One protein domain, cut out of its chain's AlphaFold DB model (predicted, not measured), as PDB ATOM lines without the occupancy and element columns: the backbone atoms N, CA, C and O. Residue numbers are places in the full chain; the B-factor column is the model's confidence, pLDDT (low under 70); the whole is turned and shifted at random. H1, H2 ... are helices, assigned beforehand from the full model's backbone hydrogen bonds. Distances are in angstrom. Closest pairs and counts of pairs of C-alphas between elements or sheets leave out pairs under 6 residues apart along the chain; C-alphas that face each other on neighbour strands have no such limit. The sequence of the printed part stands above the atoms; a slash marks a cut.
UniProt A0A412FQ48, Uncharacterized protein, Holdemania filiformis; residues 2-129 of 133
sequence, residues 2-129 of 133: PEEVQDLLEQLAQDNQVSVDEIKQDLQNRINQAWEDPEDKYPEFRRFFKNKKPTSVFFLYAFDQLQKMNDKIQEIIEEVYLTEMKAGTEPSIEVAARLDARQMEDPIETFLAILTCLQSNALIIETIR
ATOM      1  N   PRO A   2     -35.455  -2.385  -0.842       76.62
ATOM      2  CA  PRO A   2     -36.138  -1.403   0.003       76.62
ATOM      3  C   PRO A   2     -35.301  -0.121   0.111       76.62
ATOM      4  O   PRO A   2     -34.081  -0.235   0.218       76.62
ATOM      5  N   GLU A   3     -35.936   1.055   0.072       80.31
ATOM      6  CA  GLU A   3     -35.248   2.360   0.159       80.31
ATOM      7  C   GLU A   3     -34.388   2.450   1.425       80.31
ATOM      8  O   GLU A   3     -33.201   2.730   1.332       80.31
ATOM      9  N   GLU A   4     -34.921   2.014   2.570       81.56
ATOM     10  CA  GLU A   4     -34.189   1.996   3.845       81.56
ATOM     11  C   GLU A   4     -32.865   1.212   3.785       81.56
ATOM     12  O   GLU A   4     -31.880   1.587   4.411       81.56
ATOM     13  N   VAL A   5     -32.809   0.121   3.012       84.56
ATOM     14  CA  VAL A   5     -31.585  -0.688   2.868       84.56
ATOM     15  C   VAL A   5     -30.576   0.011   1.963       84.56
ATOM     16  O   VAL A   5     -29.372  -0.122   2.170       84.56
ATOM     17  N   GLN A   6     -31.059   0.735   0.951       86.69
ATOM     18  CA  GLN A   6     -30.207   1.537   0.085       86.69
ATOM     19  C   GLN A   6     -29.591   2.701   0.872       86.69
ATOM     20  O   GLN A   6     -28.378   2.874   0.805       86.69
ATOM     21  N   ASP A   7     -30.384   3.399   1.685       89.00
ATOM     22  CA  ASP A   7     -29.908   4.493   2.539       89.00
ATOM     23  C   ASP A   7     -28.851   4.005   3.542       89.00
ATOM     24  O   ASP A   7     -27.800   4.625   3.697       89.00
ATOM     25  N   LEU A   8     -29.076   2.843   4.169       87.69
ATOM     26  CA  LEU A   8     -28.096   2.217   5.066       87.69
ATOM     27  C   LEU A   8     -26.784   1.888   4.352       87.69
ATOM     28  O   LEU A   8     -25.708   2.111   4.900       87.69
ATOM     29  N   LEU A   9     -26.852   1.349   3.134       88.12
ATOM     30  CA  LEU A   9     -25.659   1.042   2.347       88.12
ATOM     31  C   LEU A   9     -24.888   2.305   1.961       88.12
ATOM     32  O   LEU A   9     -23.661   2.295   2.002       88.12
ATOM     33  N   GLU A  10     -25.591   3.370   1.583       90.62
ATOM     34  CA  GLU A  10     -24.989   4.664   1.252       90.62
ATOM     35  C   GLU A  10     -24.335   5.304   2.473       90.62
ATOM     36  O   GLU A  10     -23.200   5.772   2.381       90.62
ATOM     37  N   GLN A  11     -24.997   5.244   3.630       88.81
ATOM     38  CA  GLN A  11     -24.433   5.716   4.887       88.81
ATOM     39  C   GLN A  11     -23.181   4.919   5.272       88.81
ATOM     40  O   GLN A  11     -22.141   5.512   5.541       88.81
ATOM     41  N   LEU A  12     -23.235   3.582   5.233       87.38
ATOM     42  CA  LEU A  12     -22.072   2.734   5.517       87.38
ATOM     43  C   LEU A  12     -20.915   3.015   4.553       87.38
ATOM     44  O   LEU A  12     -19.764   3.079   4.976       87.38
ATOM     45  N   ALA A  13     -21.209   3.203   3.268       88.56
ATOM     46  CA  ALA A  13     -20.215   3.552   2.261       88.56
ATOM     47  C   ALA A  13     -19.563   4.913   2.562       88.56
ATOM     48  O   ALA A  13     -18.338   5.032   2.527       88.56
ATOM     49  N   GLN A  14     -20.365   5.915   2.934       90.62
ATOM     50  CA  GLN A  14     -19.885   7.239   3.325       90.62
ATOM     51  C   GLN A  14     -19.012   7.187   4.588       90.62
ATOM     52  O   GLN A  14     -17.907   7.733   4.579       90.62
ATOM     53  N   ASP A  15     -19.477   6.515   5.643       88.75
ATOM     54  CA  ASP A  15     -18.779   6.411   6.931       88.75
ATOM     55  C   ASP A  15     -17.423   5.704   6.786       88.75
ATOM     56  O   ASP A  15     -16.443   6.081   7.431       88.75
ATOM     57  N   ASN A  16     -17.344   4.718   5.888       84.38
ATOM     58  CA  ASN A  16     -16.129   3.945   5.626       84.38
ATOM     59  C   ASN A  16     -15.289   4.491   4.455       84.38
ATOM     60  O   ASN A  16     -14.234   3.934   4.163       84.38
ATOM     61  N   GLN A  17     -15.718   5.576   3.800       91.81
ATOM     62  CA  GLN A  17     -15.055   6.178   2.631       91.81
ATOM     63  C   GLN A  17     -14.815   5.193   1.470       91.81
ATOM     64  O   GLN A  17     -13.786   5.243   0.794       91.81
ATOM     65  N   VAL A  18     -15.779   4.308   1.224       92.19
ATOM     66  CA  VAL A  18     -15.756   3.302   0.149       92.19
ATOM     67  C   VAL A  18     -17.021   3.401  -0.702       92.19
ATOM     68  O   VAL A  18     -17.912   4.203  -0.432       92.19
ATOM     69  N   SER A  19     -17.122   2.602  -1.759       94.12
ATOM     70  CA  SER A  19     -18.344   2.488  -2.553       94.12
ATOM     71  C   SER A  19     -19.365   1.529  -1.928       94.12
ATOM     72  O   SER A  19     -19.034   0.596  -1.197       94.12
ATOM     73  N   VAL A  20     -20.639   1.711  -2.287       92.50
ATOM     74  CA  VAL A  20     -21.729   0.790  -1.912       92.50
ATOM     75  C   VAL A  20     -21.447  -0.648  -2.368       92.50
ATOM     76  O   VAL A  20     -21.791  -1.600  -1.666       92.50
ATOM     77  N   ASP A  21     -20.827  -0.827  -3.534       94.38
ATOM     78  CA  ASP A  21     -20.513  -2.159  -4.055       94.38
ATOM     79  C   ASP A  21     -19.382  -2.831  -3.266       94.38
ATOM     80  O   ASP A  21     -19.451  -4.038  -3.027       94.38
ATOM     81  N   GLU A  22     -18.402  -2.064  -2.776       92.81
ATOM     82  CA  GLU A  22     -17.374  -2.572  -1.860       92.81
ATOM     83  C   GLU A  22     -17.982  -3.032  -0.531       92.81
ATOM     84  O   GLU A  22     -17.677  -4.138  -0.090       92.81
ATOM     85  N   ILE A  23     -18.917  -2.267   0.052       91.56
ATOM     86  CA  ILE A  23     -19.653  -2.687   1.260       91.56
ATOM     87  C   ILE A  23     -20.426  -3.986   1.009       91.56
ATOM     88  O   ILE A  23     -20.340  -4.934   1.792       91.56
ATOM     89  N   LYS A  24     -21.174  -4.070  -0.102       93.00
ATOM     90  CA  LYS A  24     -21.934  -5.282  -0.454       93.00
ATOM     91  C   LYS A  24     -21.025  -6.491  -0.629       93.00
ATOM     92  O   LYS A  24     -21.424  -7.589  -0.238       93.00
ATOM     93  N   GLN A  25     -19.863  -6.302  -1.251       95.25
ATOM     94  CA  GLN A  25     -18.914  -7.375  -1.514       95.25
ATOM     95  C   GLN A  25     -18.217  -7.834  -0.233       95.25
ATOM     96  O   GLN A  25     -18.139  -9.042  -0.007       95.25
ATOM     97  N   ASP A  26     -17.764  -6.909   0.616       93.12
ATOM     98  CA  ASP A  26     -17.174  -7.235   1.918       93.12
ATOM     99  C   ASP A  26     -18.163  -8.026   2.778       93.12
ATOM    100  O   ASP A  26     -17.879  -9.144   3.214       93.12
ATOM    101  N   LEU A  27     -19.389  -7.515   2.903       93.31
ATOM    102  CA  LEU A  27     -20.441  -8.173   3.664       93.31
ATOM    103  C   LEU A  27     -20.779  -9.558   3.095       93.31
ATOM    104  O   LEU A  27     -20.965 -10.513   3.846       93.31
ATOM    105  N   GLN A  28     -20.815  -9.706   1.767       96.38
ATOM    106  CA  GLN A  28     -21.041 -11.007   1.138       96.38
ATOM    107  C   GLN A  28     -19.898 -11.991   1.421       96.38
ATOM    108  O   GLN A  28     -20.165 -13.181   1.613       96.38
ATOM    109  N   ASN A  29     -18.649 -11.521   1.467       95.50
ATOM    110  CA  ASN A  29     -17.490 -12.347   1.805       95.50
ATOM    111  C   ASN A  29     -17.574 -12.846   3.250       95.50
ATOM    112  O   ASN A  29     -17.403 -14.043   3.481       95.50
ATOM    113  N   ARG A  30     -17.923 -11.970   4.199       93.19
ATOM    114  CA  ARG A  30     -18.127 -12.340   5.609       93.19
ATOM    115  C   ARG A  30     -19.265 -13.342   5.782       93.19
ATOM    116  O   ARG A  30     -19.099 -14.354   6.456       93.19
ATOM    117  N   ILE A  31     -20.389 -13.134   5.089       95.38
ATOM    118  CA  ILE A  31     -21.499 -14.101   5.060       95.38
ATOM    119  C   ILE A  31     -21.026 -15.457   4.529       95.38
ATOM    120  O   ILE A  31     -21.384 -16.483   5.098       95.38
ATOM    121  N   ASN A  32     -20.241 -15.488   3.447       95.19
ATOM    122  CA  ASN A  32     -19.728 -16.743   2.895       95.19
ATOM    123  C   ASN A  32     -18.827 -17.467   3.899       95.19
ATOM    124  O   ASN A  32     -19.017 -18.659   4.112       95.19
ATOM    125  N   GLN A  33     -17.907 -16.744   4.543       93.31
ATOM    126  CA  GLN A  33     -17.011 -17.298   5.559       93.31
ATOM    127  C   GLN A  33     -17.789 -17.886   6.738       93.31
ATOM    128  O   GLN A  33     -17.560 -19.034   7.102       93.31
ATOM    129  N   ALA A  34     -18.758 -17.146   7.283       92.62
ATOM    130  CA  ALA A  34     -19.594 -17.634   8.377       92.62
ATOM    131  C   ALA A  34     -20.494 -18.811   7.962       92.62
ATOM    132  O   ALA A  34     -20.772 -19.705   8.758       92.62
ATOM    133  N   TRP A  35     -20.970 -18.831   6.713       94.31
ATOM    134  CA  TRP A  35     -21.857 -19.883   6.217       94.31
ATOM    135  C   TRP A  35     -21.131 -21.206   5.970       94.31
ATOM    136  O   TRP A  35     -21.673 -22.273   6.268       94.31
ATOM    137  N   GLU A  36     -19.934 -21.121   5.393       92.12
ATOM    138  CA  GLU A  36     -19.104 -22.248   4.955       92.12
ATOM    139  C   GLU A  36     -18.083 -22.671   6.020       92.12
ATOM    140  O   GLU A  36     -17.248 -23.531   5.746       92.12
ATOM    141  N   ASP A  37     -18.167 -22.101   7.227       88.19
ATOM    142  CA  ASP A  37     -17.279 -22.415   8.342       88.19
ATOM    143  C   ASP A  37     -17.281 -23.929   8.641       88.19
ATOM    144  O   ASP A  37     -18.315 -24.473   9.061       88.19
ATOM    145  N   PRO A  38     -16.145 -24.625   8.430       82.75
ATOM    146  CA  PRO A  38     -16.038 -26.062   8.654       82.75
ATOM    147  C   PRO A  38     -16.137 -26.442  10.135       82.75
ATOM    148  O   PRO A  38     -16.451 -27.593  10.435       82.75
ATOM    149  N   GLU A  39     -15.878 -25.502  11.048       88.19
ATOM    150  CA  GLU A  39     -16.003 -25.717  12.493       88.19
ATOM    151  C   GLU A  39     -17.438 -25.498  12.996       88.19
ATOM    152  O   GLU A  39     -17.722 -25.804  14.151       88.19
ATOM    153  N   ASP A  40     -18.344 -25.021  12.131       83.88
ATOM    154  CA  ASP A  40     -19.728 -24.675  12.470       83.88
ATOM    155  C   ASP A  40     -19.829 -23.808  13.734       83.88
ATOM    156  O   ASP A  40     -20.563 -24.134  14.665       83.88
ATOM    157  N   LYS A  41     -19.078 -22.699  13.792       85.81
ATOM    158  CA  LYS A  41     -19.120 -21.777  14.941       85.81
ATOM    159  C   LYS A  41     -20.440 -21.031  15.070       85.81
ATOM    160  O   LYS A  41     -20.753 -20.544  16.150       85.81
ATOM    161  N   TYR A  42     -21.196 -20.931  13.977       86.31
ATOM    162  CA  TYR A  42     -22.402 -20.110  13.887       86.31
ATOM    163  C   TYR A  42     -23.633 -20.913  13.423       86.31
ATOM    164  O   TYR A  42     -24.268 -20.561  12.418       86.31
ATOM    165  N   PRO A  43     -24.031 -21.989  14.126       89.69
ATOM    166  CA  PRO A  43     -25.185 -22.790  13.726       89.69
ATOM    167  C   PRO A  43     -26.493 -21.983  13.803       89.69
ATOM    168  O   PRO A  43     -27.402 -22.175  12.985       89.69
ATOM    169  N   GLU A  44     -26.590 -21.024  14.727       89.94
ATOM    170  CA  GLU A  44     -27.722 -20.105  14.874       89.94
ATOM    171  C   GLU A  44     -27.886 -19.204  13.650       89.94
ATOM    172  O   GLU A  44     -29.018 -18.938  13.238       89.94
ATOM    173  N   PHE A  45     -26.778 -18.793  13.022       92.19
ATOM    174  CA  PHE A  45     -26.796 -17.986  11.804       92.19
ATOM    175  C   PHE A  45     -27.521 -18.734  10.680       92.19
ATOM    176  O   PHE A  45     -28.488 -18.234  10.099       92.19
ATOM    177  N   ARG A  46     -27.136 -19.992  10.430       91.81
ATOM    178  CA  ARG A  46     -27.786 -20.829   9.408       91.81
ATOM    179  C   ARG A  46     -29.234 -21.141   9.753       91.81
ATOM    180  O   ARG A  46     -30.105 -21.085   8.878       91.81
ATOM    181  N   ARG A  47     -29.509 -21.425  11.029       92.12
ATOM    182  CA  ARG A  47     -30.862 -21.704  11.520       92.12
ATOM    183  C   ARG A  47     -31.797 -20.513  11.318       92.12
ATOM    184  O   ARG A  47     -32.912 -20.718  10.836       92.12
ATOM    185  N   PHE A  48     -31.354 -19.295  11.634       93.31
ATOM    186  CA  PHE A  48     -32.141 -18.077  11.441       93.31
ATOM    187  C   PHE A  48     -32.566 -17.919   9.976       93.31
ATOM    188  O   PHE A  48     -33.748 -17.748   9.671       93.31
ATOM    189  N   PHE A  49     -31.623 -18.100   9.050       94.38
ATOM    190  CA  PHE A  49     -31.881 -18.026   7.611       94.38
ATOM    191  C   PHE A  49     -32.462 -19.318   7.007       94.38
ATOM    192  O   PHE A  49     -32.481 -19.489   5.787       94.38
ATOM    193  N   LYS A  50     -32.979 -20.242   7.833       93.19
ATOM    194  CA  LYS A  50     -33.623 -21.498   7.399       93.19
ATOM    195  C   LYS A  50     -32.751 -22.314   6.436       93.19
ATOM    196  O   LYS A  50     -33.256 -22.867   5.456       93.19
ATOM    197  N   ASN A  51     -31.445 -22.368   6.699       91.31
ATOM    198  CA  ASN A  51     -30.436 -23.039   5.875       91.31
ATOM    199  C   ASN A  51     -30.381 -22.549   4.414       91.31
ATOM    200  O   ASN A  51     -29.952 -23.284   3.524       91.31
ATOM    201  N   LYS A  52     -30.786 -21.300   4.149       94.06
ATOM    202  CA  LYS A  52     -30.593 -20.627   2.860       94.06
ATOM    203  C   LYS A  52     -29.612 -19.471   3.023       94.06
ATOM    204  O   LYS A  52     -29.922 -18.519   3.730       94.06
ATOM    205  N   LYS A  53     -28.454 -19.547   2.356       95.88
ATOM    206  CA  LYS A  53     -27.413 -18.513   2.455       95.88
ATOM    207  C   LYS A  53     -27.982 -17.154   2.015       95.88
ATOM    208  O   LYS A  53     -28.461 -17.066   0.880       95.88
ATOM    209  N   PRO A  54     -27.974 -16.121   2.876       96.12
ATOM    210  CA  PRO A  54     -28.503 -14.817   2.509       96.12
ATOM    211  C   PRO A  54     -27.560 -14.094   1.537       96.12
ATOM    212  O   PRO A  54     -26.351 -14.330   1.513       96.12
ATOM    213  N   THR A  55     -28.117 -13.182   0.742       95.56
ATOM    214  CA  THR A  55     -27.316 -12.164   0.052       95.56
ATOM    215  C   THR A  55     -26.966 -11.042   1.026       95.56
ATOM    216  O   THR A  55     -27.693 -10.837   1.999       95.56
ATOM    217  N   SER A  56     -25.913 -10.270   0.754       93.25
ATOM    218  CA  SER A  56     -25.534  -9.111   1.580       93.25
ATOM    219  C   SER A  56     -26.685  -8.119   1.785       93.25
ATOM    220  O   SER A  56     -26.939  -7.694   2.907       93.25
ATOM    221  N   VAL A  57     -27.460  -7.833   0.733       91.94
ATOM    222  CA  VAL A  57     -28.644  -6.955   0.809       91.94
ATOM    223  C   VAL A  57     -29.728  -7.533   1.723       91.94
ATOM    224  O   VAL A  57     -30.308  -6.810   2.529       91.94
ATOM    225  N   PHE A  58     -30.024  -8.831   1.607       93.25
ATOM    226  CA  PHE A  58     -31.054  -9.456   2.439       93.25
ATOM    227  C   PHE A  58     -30.610  -9.598   3.898       93.25
ATOM    228  O   PHE A  58     -31.417  -9.408   4.803       93.25
ATOM    229  N   PHE A  59     -29.330  -9.898   4.127       93.69
ATOM    230  CA  PHE A  59     -28.750  -9.909   5.463       93.69
ATOM    231  C   PHE A  59     -28.839  -8.527   6.109       93.69
ATOM    232  O   PHE A  59     -29.335  -8.434   7.223       93.69
ATOM    233  N   LEU A  60     -28.437  -7.462   5.406       90.88
ATOM    234  CA  LEU A  60     -28.487  -6.104   5.950       90.88
ATOM    235  C   LEU A  60     -29.919  -5.677   6.285       90.88
ATOM    236  O   LEU A  60     -30.155  -5.090   7.335       90.88
ATOM    237  N   TYR A  61     -30.886  -6.039   5.438       91.00
ATOM    238  CA  TYR A  61     -32.299  -5.845   5.753       91.00
ATOM    239  C   TYR A  61     -32.700  -6.571   7.044       91.00
ATOM    240  O   TYR A  61     -33.284  -5.965   7.934       91.00
ATOM    241  N   ALA A  62     -32.375  -7.861   7.173       91.94
ATOM    242  CA  ALA A  62     -32.694  -8.621   8.381       91.94
ATOM    243  C   ALA A  62     -32.007  -8.041   9.628       91.94
ATOM    244  O   ALA A  62     -32.631  -7.961  10.683       91.94
ATOM    245  N   PHE A  63     -30.751  -7.615   9.494       90.62
ATOM    246  CA  PHE A  63     -29.983  -6.961  10.545       90.62
ATOM    247  C   PHE A  63     -30.694  -5.701  11.036       90.62
ATOM    248  O   PHE A  63     -30.970  -5.583  12.225       90.62
ATOM    249  N   ASP A  64     -31.034  -4.788  10.126       88.56
ATOM    250  CA  ASP A  64     -31.709  -3.530  10.452       88.56
ATOM    251  C   ASP A  64     -33.045  -3.763  11.171       88.56
ATOM    252  O   ASP A  64     -33.326  -3.141  12.195       88.56
ATOM    253  N   GLN A  65     -33.848  -4.719  10.696       89.69
ATOM    254  CA  GLN A  65     -35.120  -5.044  11.343       89.69
ATOM    255  C   GLN A  65     -34.923  -5.597  12.760       89.69
ATOM    256  O   GLN A  65     -35.644  -5.203  13.676       89.69
ATOM    257  N   LEU A  66     -33.940  -6.479  12.967       89.88
ATOM    258  CA  LEU A  66     -33.637  -7.006  14.299       89.88
ATOM    259  C   LEU A  66     -33.087  -5.928  15.232       89.88
ATOM    260  O   LEU A  66     -33.466  -5.910  16.401       89.88
ATOM    261  N   GLN A  67     -32.253  -5.018  14.726       86.75
ATOM    262  CA  GLN A  67     -31.758  -3.882  15.498       86.75
ATOM    263  C   GLN A  67     -32.919  -3.000  15.964       86.75
ATOM    264  O   GLN A  67     -33.063  -2.764  17.159       86.75
ATOM    265  N   LYS A  68     -33.806  -2.597  15.045       88.88
ATOM    266  CA  LYS A  68     -35.001  -1.797  15.362       88.88
ATOM    267  C   LYS A  68     -35.888  -2.483  16.404       88.88
ATOM    268  O   LYS A  68     -36.382  -1.834  17.326       88.88
ATOM    269  N   MET A  69     -36.089  -3.798  16.280       88.94
ATOM    270  CA  MET A  69     -36.838  -4.580  17.269       88.94
ATOM    271  C   MET A  69     -36.146  -4.591  18.633       88.94
ATOM    272  O   MET A  69     -36.811  -4.414  19.652       88.94
ATOM    273  N   ASN A  70     -34.827  -4.790  18.659       87.81
ATOM    274  CA  ASN A  70     -34.044  -4.809  19.887       87.81
ATOM    275  C   ASN A  70     -34.084  -3.455  20.604       87.81
ATOM    276  O   ASN A  70     -34.371  -3.421  21.797       87.81
ATOM    277  N   ASP A  71     -33.896  -2.357  19.873       87.88
ATOM    278  CA  ASP A  71     -33.954  -1.000  20.420       87.88
ATOM    279  C   ASP A  71     -35.324  -0.721  21.051       87.88
ATOM    280  O   ASP A  71     -35.411  -0.230  22.178       87.88
ATOM    281  N   LYS A  72     -36.411  -1.110  20.368       88.38
ATOM    282  CA  LYS A  72     -37.768  -0.908  20.887       88.38
ATOM    283  C   LYS A  72     -38.057  -1.752  22.128       88.38
ATOM    284  O   LYS A  72     -38.725  -1.281  23.044       88.38
ATOM    285  N   ILE A  73     -37.572  -2.991  22.168       86.62
ATOM    286  CA  ILE A  73     -37.728  -3.862  23.339       86.62
ATOM    287  C   ILE A  73     -36.937  -3.310  24.527       86.62
ATOM    288  O   ILE A  73     -37.467  -3.284  25.634       86.62
ATOM    289  N   GLN A  74     -35.711  -2.832  24.307       84.50
ATOM    290  CA  GLN A  74     -34.912  -2.212  25.366       84.50
ATOM    291  C   GLN A  74     -35.590  -0.955  25.928       84.50
ATOM    292  O   GLN A  74     -35.646  -0.802  27.144       84.50
ATOM    293  N   GLU A  75     -36.178  -0.113  25.072       87.94
ATOM    294  CA  GLU A  75     -36.960   1.056  25.503       87.94
ATOM    295  C   GLU A  75     -38.134   0.648  26.412       87.94
ATOM    296  O   GLU A  75     -38.305   1.217  27.486       87.94
ATOM    297  N   ILE A  76     -38.893  -0.389  26.036       86.38
ATOM    298  CA  ILE A  76     -40.016  -0.896  26.847       86.38
ATOM    299  C   ILE A  76     -39.532  -1.410  28.211       86.38
ATOM    300  O   ILE A  76     -40.136  -1.100  29.238       86.38
ATOM    301  N   ILE A  77     -38.451  -2.193  28.234       85.12
ATOM    302  CA  ILE A  77     -37.876  -2.745  29.472       85.12
ATOM    303  C   ILE A  77     -37.432  -1.609  30.404       85.12
ATOM    304  O   ILE A  77     -37.716  -1.637  31.600       85.12
ATOM    305  N   GLU A  78     -36.781  -0.579  29.868       86.19
ATOM    306  CA  GLU A  78     -36.358   0.583  30.650       86.19
ATOM    307  C   GLU A  78     -37.534   1.410  31.174       86.19
ATOM    308  O   GLU A  78     -37.501   1.858  32.321       86.19
ATOM    309  N   GLU A  79     -38.587   1.603  30.378       86.81
ATOM    310  CA  GLU A  79     -39.789   2.315  30.816       86.81
ATOM    311  C   GLU A  79     -40.483   1.606  31.984       86.81
ATOM    312  O   GLU A  79     -40.869   2.263  32.959       86.81
ATOM    313  N   VAL A  80     -40.607   0.275  31.922       84.44
ATOM    314  CA  VAL A  80     -41.183  -0.526  33.014       84.44
ATOM    315  C   VAL A  80     -40.310  -0.417  34.264       84.44
ATOM    316  O   VAL A  80     -40.816  -0.045  35.322       84.44
ATOM    317  N   TYR A  81     -38.996  -0.613  34.127       85.00
ATOM    318  CA  TYR A  81     -38.043  -0.480  35.232       85.00
ATOM    319  C   TYR A  81     -38.137   0.895  35.917       85.00
ATOM    320  O   TYR A  81     -38.254   1.001  37.141       85.00
ATOM    321  N   LEU A  82     -38.144   1.979  35.135       86.06
ATOM    322  CA  LEU A  82     -38.260   3.342  35.659       86.06
ATOM    323  C   LEU A  82     -39.615   3.603  36.325       86.06
ATOM    324  O   LEU A  82     -39.694   4.412  37.253       86.06
ATOM    325  N   THR A  83     -40.681   2.962  35.852       85.12
ATOM    326  CA  THR A  83     -42.023   3.088  36.431       85.12
ATOM    327  C   THR A  83     -42.095   2.411  37.798       85.12
ATOM    328  O   THR A  83     -42.555   3.040  38.753       85.12
ATOM    329  N   GLU A  84     -41.561   1.197  37.933       82.12
ATOM    330  CA  GLU A  84     -41.469   0.481  39.214       82.12
ATOM    331  C   GLU A  84     -40.602   1.238  40.226       82.12
ATOM    332  O   GLU A  84     -41.015   1.493  41.360       82.12
ATOM    333  N   MET A  85     -39.438   1.723  39.787       83.38
ATOM    334  CA  MET A  85     -38.573   2.548  40.628       83.38
ATOM    335  C   MET A  85     -39.280   3.806  41.152       83.38
ATOM    336  O   MET A  85     -39.127   4.159  42.323       83.38
ATOM    337  N   LYS A  86     -40.072   4.490  40.314       85.19
ATOM    338  CA  LYS A  86     -40.869   5.660  40.733       85.19
ATOM    339  C   LYS A  86     -41.996   5.287  41.693       85.19
ATOM    340  O   LYS A  86     -42.337   6.098  42.552       85.19
ATOM    341  N   ALA A  87     -42.566   4.090  41.559       83.56
ATOM    342  CA  ALA A  87     -43.568   3.560  42.479       83.56
ATOM    343  C   ALA A  87     -42.971   3.141  43.837       83.56
ATOM    344  O   ALA A  87     -43.719   2.858  44.773       83.56
ATOM    345  N   GLY A  88     -41.637   3.136  43.970       79.00
ATOM    346  CA  GLY A  88     -40.937   2.712  45.182       79.00
ATOM    347  C   GLY A  88     -40.970   1.199  45.392       79.00
ATOM    348  O   GLY A  88     -40.771   0.740  46.518       79.00
ATOM    349  N   THR A  89     -41.250   0.432  44.337       73.44
ATOM    350  CA  THR A  89     -41.246  -1.030  44.362       73.44
ATOM    351  C   THR A  89     -39.860  -1.564  44.017       73.44
ATOM    352  O   THR A  89     -39.081  -0.917  43.314       73.44
ATOM    353  N   GLU A  90     -39.538  -2.750  44.526       77.94
ATOM    354  CA  GLU A  90     -38.361  -3.487  44.067       77.94
ATOM    355  C   GLU A  90     -38.557  -3.853  42.582       77.94
ATOM    356  O   GLU A  90     -39.657  -4.290  42.233       77.94
ATOM    357  N   PRO A  91     -37.560  -3.635  41.702       74.62
ATOM    358  CA  PRO A  91     -37.714  -3.908  40.276       74.62
ATOM    359  C   PRO A  91     -38.010  -5.387  40.024       74.62
ATOM    360  O   PRO A  91     -37.283  -6.256  40.504       74.62
ATOM    361  N   SER A  92     -39.057  -5.678  39.253       73.25
ATOM    362  CA  SER A  92     -39.398  -7.050  38.857       73.25
ATOM    363  C   SER A  92     -38.580  -7.533  37.656       73.25
ATOM    364  O   SER A  92     -38.534  -8.733  37.368       73.25
ATOM    365  N   ILE A  93     -37.913  -6.601  36.971       74.19
ATOM    366  CA  ILE A  93     -37.068  -6.841  35.805       74.19
ATOM    367  C   ILE A  93     -35.703  -6.166  35.978       74.19
ATOM    368  O   ILE A  93     -35.597  -5.058  36.503       74.19
ATOM    369  N   GLU A  94     -34.649  -6.820  35.492       69.19
ATOM    370  CA  GLU A  94     -33.319  -6.221  35.372       69.19
ATOM    371  C   GLU A  94     -33.087  -5.765  33.929       69.19
ATOM    372  O   GLU A  94     -33.331  -6.512  32.976       69.19
ATOM    373  N   VAL A  95     -32.595  -4.537  33.754       62.91
ATOM    374  CA  VAL A  95     -32.181  -4.040  32.437       62.91
ATOM    375  C   VAL A  95     -30.890  -4.762  32.049       62.91
ATOM    376  O   VAL A  95     -29.816  -4.463  32.576       62.91
ATOM    377  N   ALA A  96     -30.989  -5.729  31.136       61.69
ATOM    378  CA  ALA A  96     -29.813  -6.374  30.563       61.69
ATOM    379  C   ALA A  96     -28.933  -5.334  29.847       61.69
ATOM    380  O   ALA A  96     -29.437  -4.364  29.275       61.69
ATOM    381  N   ALA A  97     -27.612  -5.533  29.876       56.22
ATOM    382  CA  ALA A  97     -26.663  -4.626  29.240       56.22
ATOM    383  C   ALA A  97     -27.054  -4.367  27.773       56.22
ATOM    384  O   ALA A  97     -27.215  -5.309  26.992       56.22
ATOM    385  N   ARG A  98     -27.204  -3.087  27.408       57.44
ATOM    386  CA  ARG A  98     -27.482  -2.683  26.027       57.44
ATOM    387  C   ARG A  98     -26.362  -3.196  25.125       57.44
ATOM    388  O   ARG A  98     -25.218  -2.763  25.245       57.44
ATOM    389  N   LEU A  99     -26.695  -4.098  24.210       57.44
ATOM    390  CA  LEU A  99     -25.840  -4.411  23.073       57.44
ATOM    391  C   LEU A  99     -25.885  -3.231  22.100       57.44
ATOM    392  O   LEU A  99     -26.830  -3.088  21.328       57.44
ATOM    393  N   ASP A 100     -24.876  -2.364  22.169       56.62
ATOM    394  CA  ASP A 100     -24.658  -1.339  21.156       56.62
ATOM    395  C   ASP A 100     -24.004  -2.001  19.939       56.62
ATOM    396  O   ASP A 100     -22.806  -2.281  19.918       56.62
ATOM    397  N   ALA A 101     -24.815  -2.279  18.920       51.69
ATOM    398  CA  ALA A 101     -24.376  -2.926  17.690       51.69
ATOM    399  C   ALA A 101     -23.261  -2.163  16.954       51.69
ATOM    400  O   ALA A 101     -22.558  -2.742  16.129       51.69
ATOM    401  N   ARG A 102     -23.057  -0.879  17.276       51.94
ATOM    402  CA  ARG A 102     -21.976  -0.056  16.720       51.94
ATOM    403  C   ARG A 102     -20.609  -0.354  17.351       51.94
ATOM    404  O   ARG A 102     -19.614   0.179  16.877       51.94
ATOM    405  N   GLN A 103     -20.550  -1.166  18.412       47.16
ATOM    406  CA  GLN A 103     -19.318  -1.485  19.152       47.16
ATOM    407  C   GLN A 103     -18.630  -2.782  18.703       47.16
ATOM    408  O   GLN A 103     -17.531  -3.071  19.170       47.16
ATOM    409  N   MET A 104     -19.245  -3.567  17.816       54.25
ATOM    410  CA  MET A 104     -18.678  -4.827  17.326       54.25
ATOM    411  C   MET A 104     -18.151  -4.663  15.893       54.25
ATOM    412  O   MET A 104     -18.874  -4.218  15.004       54.25
ATOM    413  N   GLU A 105     -16.879  -5.025  15.674       68.75
ATOM    414  CA  GLU A 105     -16.185  -4.906  14.376       68.75
ATOM    415  C   GLU A 105     -16.692  -5.905  13.318       68.75
ATOM    416  O   GLU A 105     -16.512  -5.673  12.119       68.75
ATOM    417  N   ASP A 106     -17.317  -7.015  13.737       85.00
ATOM    418  CA  ASP A 106     -17.833  -8.039  12.829       85.00
ATOM    419  C   ASP A 106     -19.372  -8.041  12.757       85.00
ATOM    420  O   ASP A 106     -20.037  -8.376  13.740       85.00
ATOM    421  N   PRO A 107     -19.971  -7.747  11.586       85.31
ATOM    422  CA  PRO A 107     -21.422  -7.678  11.439       85.31
ATOM    423  C   PRO A 107     -22.140  -9.017  11.675       85.31
ATOM    424  O   PRO A 107     -23.319  -9.010  12.028       85.31
ATOM    425  N   ILE A 108     -21.485 -10.168  11.490       90.62
ATOM    426  CA  ILE A 108     -22.083 -11.480  11.770       90.62
ATOM    427  C   ILE A 108     -22.178 -11.702  13.280       90.62
ATOM    428  O   ILE A 108     -23.231 -12.110  13.771       90.62
ATOM    429  N   GLU A 109     -21.114 -11.399  14.021       89.19
ATOM    430  CA  GLU A 109     -21.116 -11.526  15.482       89.19
ATOM    431  C   GLU A 109     -22.129 -10.572  16.116       89.19
ATOM    432  O   GLU A 109     -22.929 -10.995  16.955       89.19
ATOM    433  N   THR A 110     -22.193  -9.324  15.640       88.25
ATOM    434  CA  THR A 110     -23.189  -8.350  16.099       88.25
ATOM    435  C   THR A 110     -24.611  -8.841  15.878       88.25
ATOM    436  O   THR A 110     -25.451  -8.781  16.775       88.25
ATOM    437  N   PHE A 111     -24.886  -9.378  14.689       90.62
ATOM    438  CA  PHE A 111     -26.189  -9.934  14.351       90.62
ATOM    439  C   PHE A 111     -26.597 -11.064  15.309       90.62
ATOM    440  O   PHE A 111     -27.731 -11.107  15.791       90.62
ATOM    441  N   LEU A 112     -25.666 -11.968  15.621       90.12
ATOM    442  CA  LEU A 112     -25.902 -13.076  16.547       90.12
ATOM    443  C   LEU A 112     -26.066 -12.609  17.995       90.12
ATOM    444  O   LEU A 112     -26.898 -13.154  18.728       90.12
ATOM    445  N   ALA A 113     -25.330 -11.577  18.403       87.88
ATOM    446  CA  ALA A 113     -25.478 -10.977  19.718       87.88
ATOM    447  C   ALA A 113     -26.869 -10.345  19.884       87.88
ATOM    448  O   ALA A 113     -27.539 -10.602  20.886       87.88
ATOM    449  N   ILE A 114     -27.360  -9.612  18.875       88.19
ATOM    450  CA  ILE A 114     -28.728  -9.063  18.862       88.19
ATOM    451  C   ILE A 114     -29.761 -10.191  18.962       88.19
ATOM    452  O   ILE A 114     -30.679 -10.113  19.776       88.19
ATOM    453  N   LEU A 115     -29.604 -11.272  18.188       88.25
ATOM    454  CA  LEU A 115     -30.498 -12.432  18.279       88.25
ATOM    455  C   LEU A 115     -30.520 -13.041  19.683       88.25
ATOM    456  O   LEU A 115     -31.593 -13.361  20.196       88.25
ATOM    457  N   THR A 116     -29.356 -13.174  20.309       85.94
ATOM    458  CA  THR A 116     -29.229 -13.700  21.675       85.94
ATOM    459  C   THR A 116     -29.894 -12.768  22.693       85.94
ATOM    460  O   THR A 116     -30.591 -13.236  23.598       85.94
ATOM    461  N   CYS A 117     -29.752 -11.450  22.523       84.44
ATOM    462  CA  CYS A 117     -30.411 -10.442  23.358       84.44
ATOM    463  C   CYS A 117     -31.934 -10.540  23.250       84.44
ATOM    464  O   CYS A 117     -32.625 -10.658  24.258       84.44
ATOM    465  N   LEU A 118     -32.455 -10.588  22.022       84.69
ATOM    466  CA  LEU A 118     -33.885 -10.728  21.755       84.69
ATOM    467  C   LEU A 118     -34.459 -12.019  22.353       84.69
ATOM    468  O   LEU A 118     -35.543 -11.998  22.933       84.69
ATOM    469  N   GLN A 119     -33.732 -13.134  22.249       83.19
ATOM    470  CA  GLN A 119     -34.131 -14.400  22.870       83.19
ATOM    471  C   GLN A 119     -34.146 -14.314  24.398       83.19
ATOM    472  O   GLN A 119     -35.084 -14.805  25.022       83.19
ATOM    473  N   SER A 120     -33.151 -13.663  24.999       81.50
ATOM    474  CA  SER A 120     -33.080 -13.477  26.454       81.50
ATOM    475  C   SER A 120     -34.209 -12.572  26.961       81.50
ATOM    476  O   SER A 120     -34.854 -12.873  27.964       81.50
ATOM    477  N   ASN A 121     -34.523 -11.513  26.211       82.62
ATOM    478  CA  ASN A 121     -35.595 -10.577  26.538       82.62
ATOM    479  C   ASN A 121     -36.996 -11.184  26.379       82.62
ATOM    480  O   ASN A 121     -37.950 -10.632  26.920       82.62
ATOM    481  N   ALA A 122     -37.156 -12.319  25.688       79.69
ATOM    482  CA  ALA A 122     -38.458 -12.968  25.536       79.69
ATOM    483  C   ALA A 122     -39.094 -13.332  26.890       79.69
ATOM    484  O   ALA A 122     -40.296 -13.143  27.068       79.69
ATOM    485  N   LEU A 123     -38.284 -13.782  27.857       75.31
ATOM    486  CA  LEU A 123     -38.747 -14.073  29.219       75.31
ATOM    487  C   LEU A 123     -39.154 -12.798  29.964       75.31
ATOM    488  O   LEU A 123     -40.168 -12.788  30.653       75.31
ATOM    489  N   ILE A 124     -38.407 -11.704  29.783       76.56
ATOM    490  CA  ILE A 124     -38.729 -10.400  30.378       76.56
ATOM    491  C   ILE A 124     -40.063  -9.882  29.822       76.56
ATOM    492  O   ILE A 124     -40.919  -9.436  30.580       76.56
ATOM    493  N   ILE A 125     -40.284 -10.002  28.509       75.50
ATOM    494  CA  ILE A 125     -41.547  -9.621  27.859       75.50
ATOM    495  C   ILE A 125     -42.716 -10.467  28.380       75.50
ATOM    496  O   ILE A 125     -43.808  -9.940  28.590       75.50
ATOM    497  N   GLU A 126     -42.512 -11.769  28.594       78.50
ATOM    498  CA  GLU A 126     -43.534 -12.635  29.185       78.50
ATOM    499  C   GLU A 126     -43.873 -12.211  30.620       78.50
ATOM    500  O   GLU A 126     -45.055 -12.119  30.956       78.50
ATOM    501  N   THR A 127     -42.868 -11.871  31.433       77.06
ATOM    502  CA  THR A 127     -43.073 -11.299  32.771       77.06
ATOM    503  C   THR A 127     -43.897 -10.019  32.697       77.06
ATOM    504  O   THR A 127     -44.937  -9.954  33.346       77.06
ATOM    505  N   ILE A 128     -43.515  -9.053  31.849       76.38
ATOM    506  CA  ILE A 128     -44.248  -7.787  31.661       76.38
ATOM    507  C   ILE A 128     -45.705  -8.048  31.267       76.38
ATOM    508  O   ILE A 128     -46.616  -7.425  31.802       76.38
ATOM    509  N   ARG A 129     -45.956  -8.990  30.350       77.00
ATOM    510  CA  ARG A 129     -47.318  -9.328  29.908       77.00
ATOM    511  C   ARG A 129     -48.180  -9.912  31.032       77.00
ATOM    512  O   ARG A 129     -49.396  -9.748  30.997       77.00
TER     513      ARG A 129
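Overview. This is residues 2 to 129 of the 133 residues of an uncharacterized protein of Holdemania filiformis (UniProt A0A412FQ48). The model is shaped like a T: the long helix H4 and the shorter H5 run side by side the same way as its stem, and H2 lies crosswise over the ends where both begin. H1 packs at the first end of H2, the small H3 lies near its last end, and a long link folds back from the far end of H4 to the start of H5. The printed part has 128 residues with five named helices, H1 to H5 in chain order, and no named strand: the class is all helix. It is loose, with a radius of gyration of the C-alphas of 17.3 A, and elongated, spanning 53 by 34 by 24 A.

Along the chain. Find C-alpha 56 at (-25.534, -9.111, 1.580); from there H4, residues 56 to 87, runs 46.5 A to C-alpha 87 at (-43.568, 3.560, 42.479). H5, residues 107 to 129, runs 31.9 A and ends at (-47.318, -9.328, 29.908), with a kink of 33 degrees near residue 123. H2 is residues 20 to 35, 22.2 A; H1 is residues 3 to 16, 19.9 A; H3 is residues 43 to 48, 8.7 A.

Arrangement. H4 and H5 touch, closest at the C-alphas of Phe 63 and Phe 111, 6.1 A, at 37 degrees, only just a steep tilt. H2 touches H4 about perpendicular at 81 degrees, closest at the C-alphas of Gln 28 and Ser 56, 4.9 A. H2 touches H5 at 74 degrees, closest at the C-alphas of Ile 31 and Ile 108, 7.2 A. H1 touches H2 with residues 9 to 13 alone, closest at the C-alphas of Ala 13 and Val 20, 5.2 A. H3 only just touches H2, with 3 pairs of C-alphas within 8 A, the closest those of Arg 46 and Trp 35, 6.8 A. H1 and H3 are apart. Every O i to N i+4 pair is within hydrogen-bond range in H1, H2, H3 and H4; in H5, 17 of 19 are.

Size, cuts and confidence. The C-alphas farthest apart, those of Asp 21 and Gly 88, are 53.5 A apart. The printed part has no cut. Look along residues 88 to 106 for the long link; within it, residues 94 to 105 have pLDDT under 70.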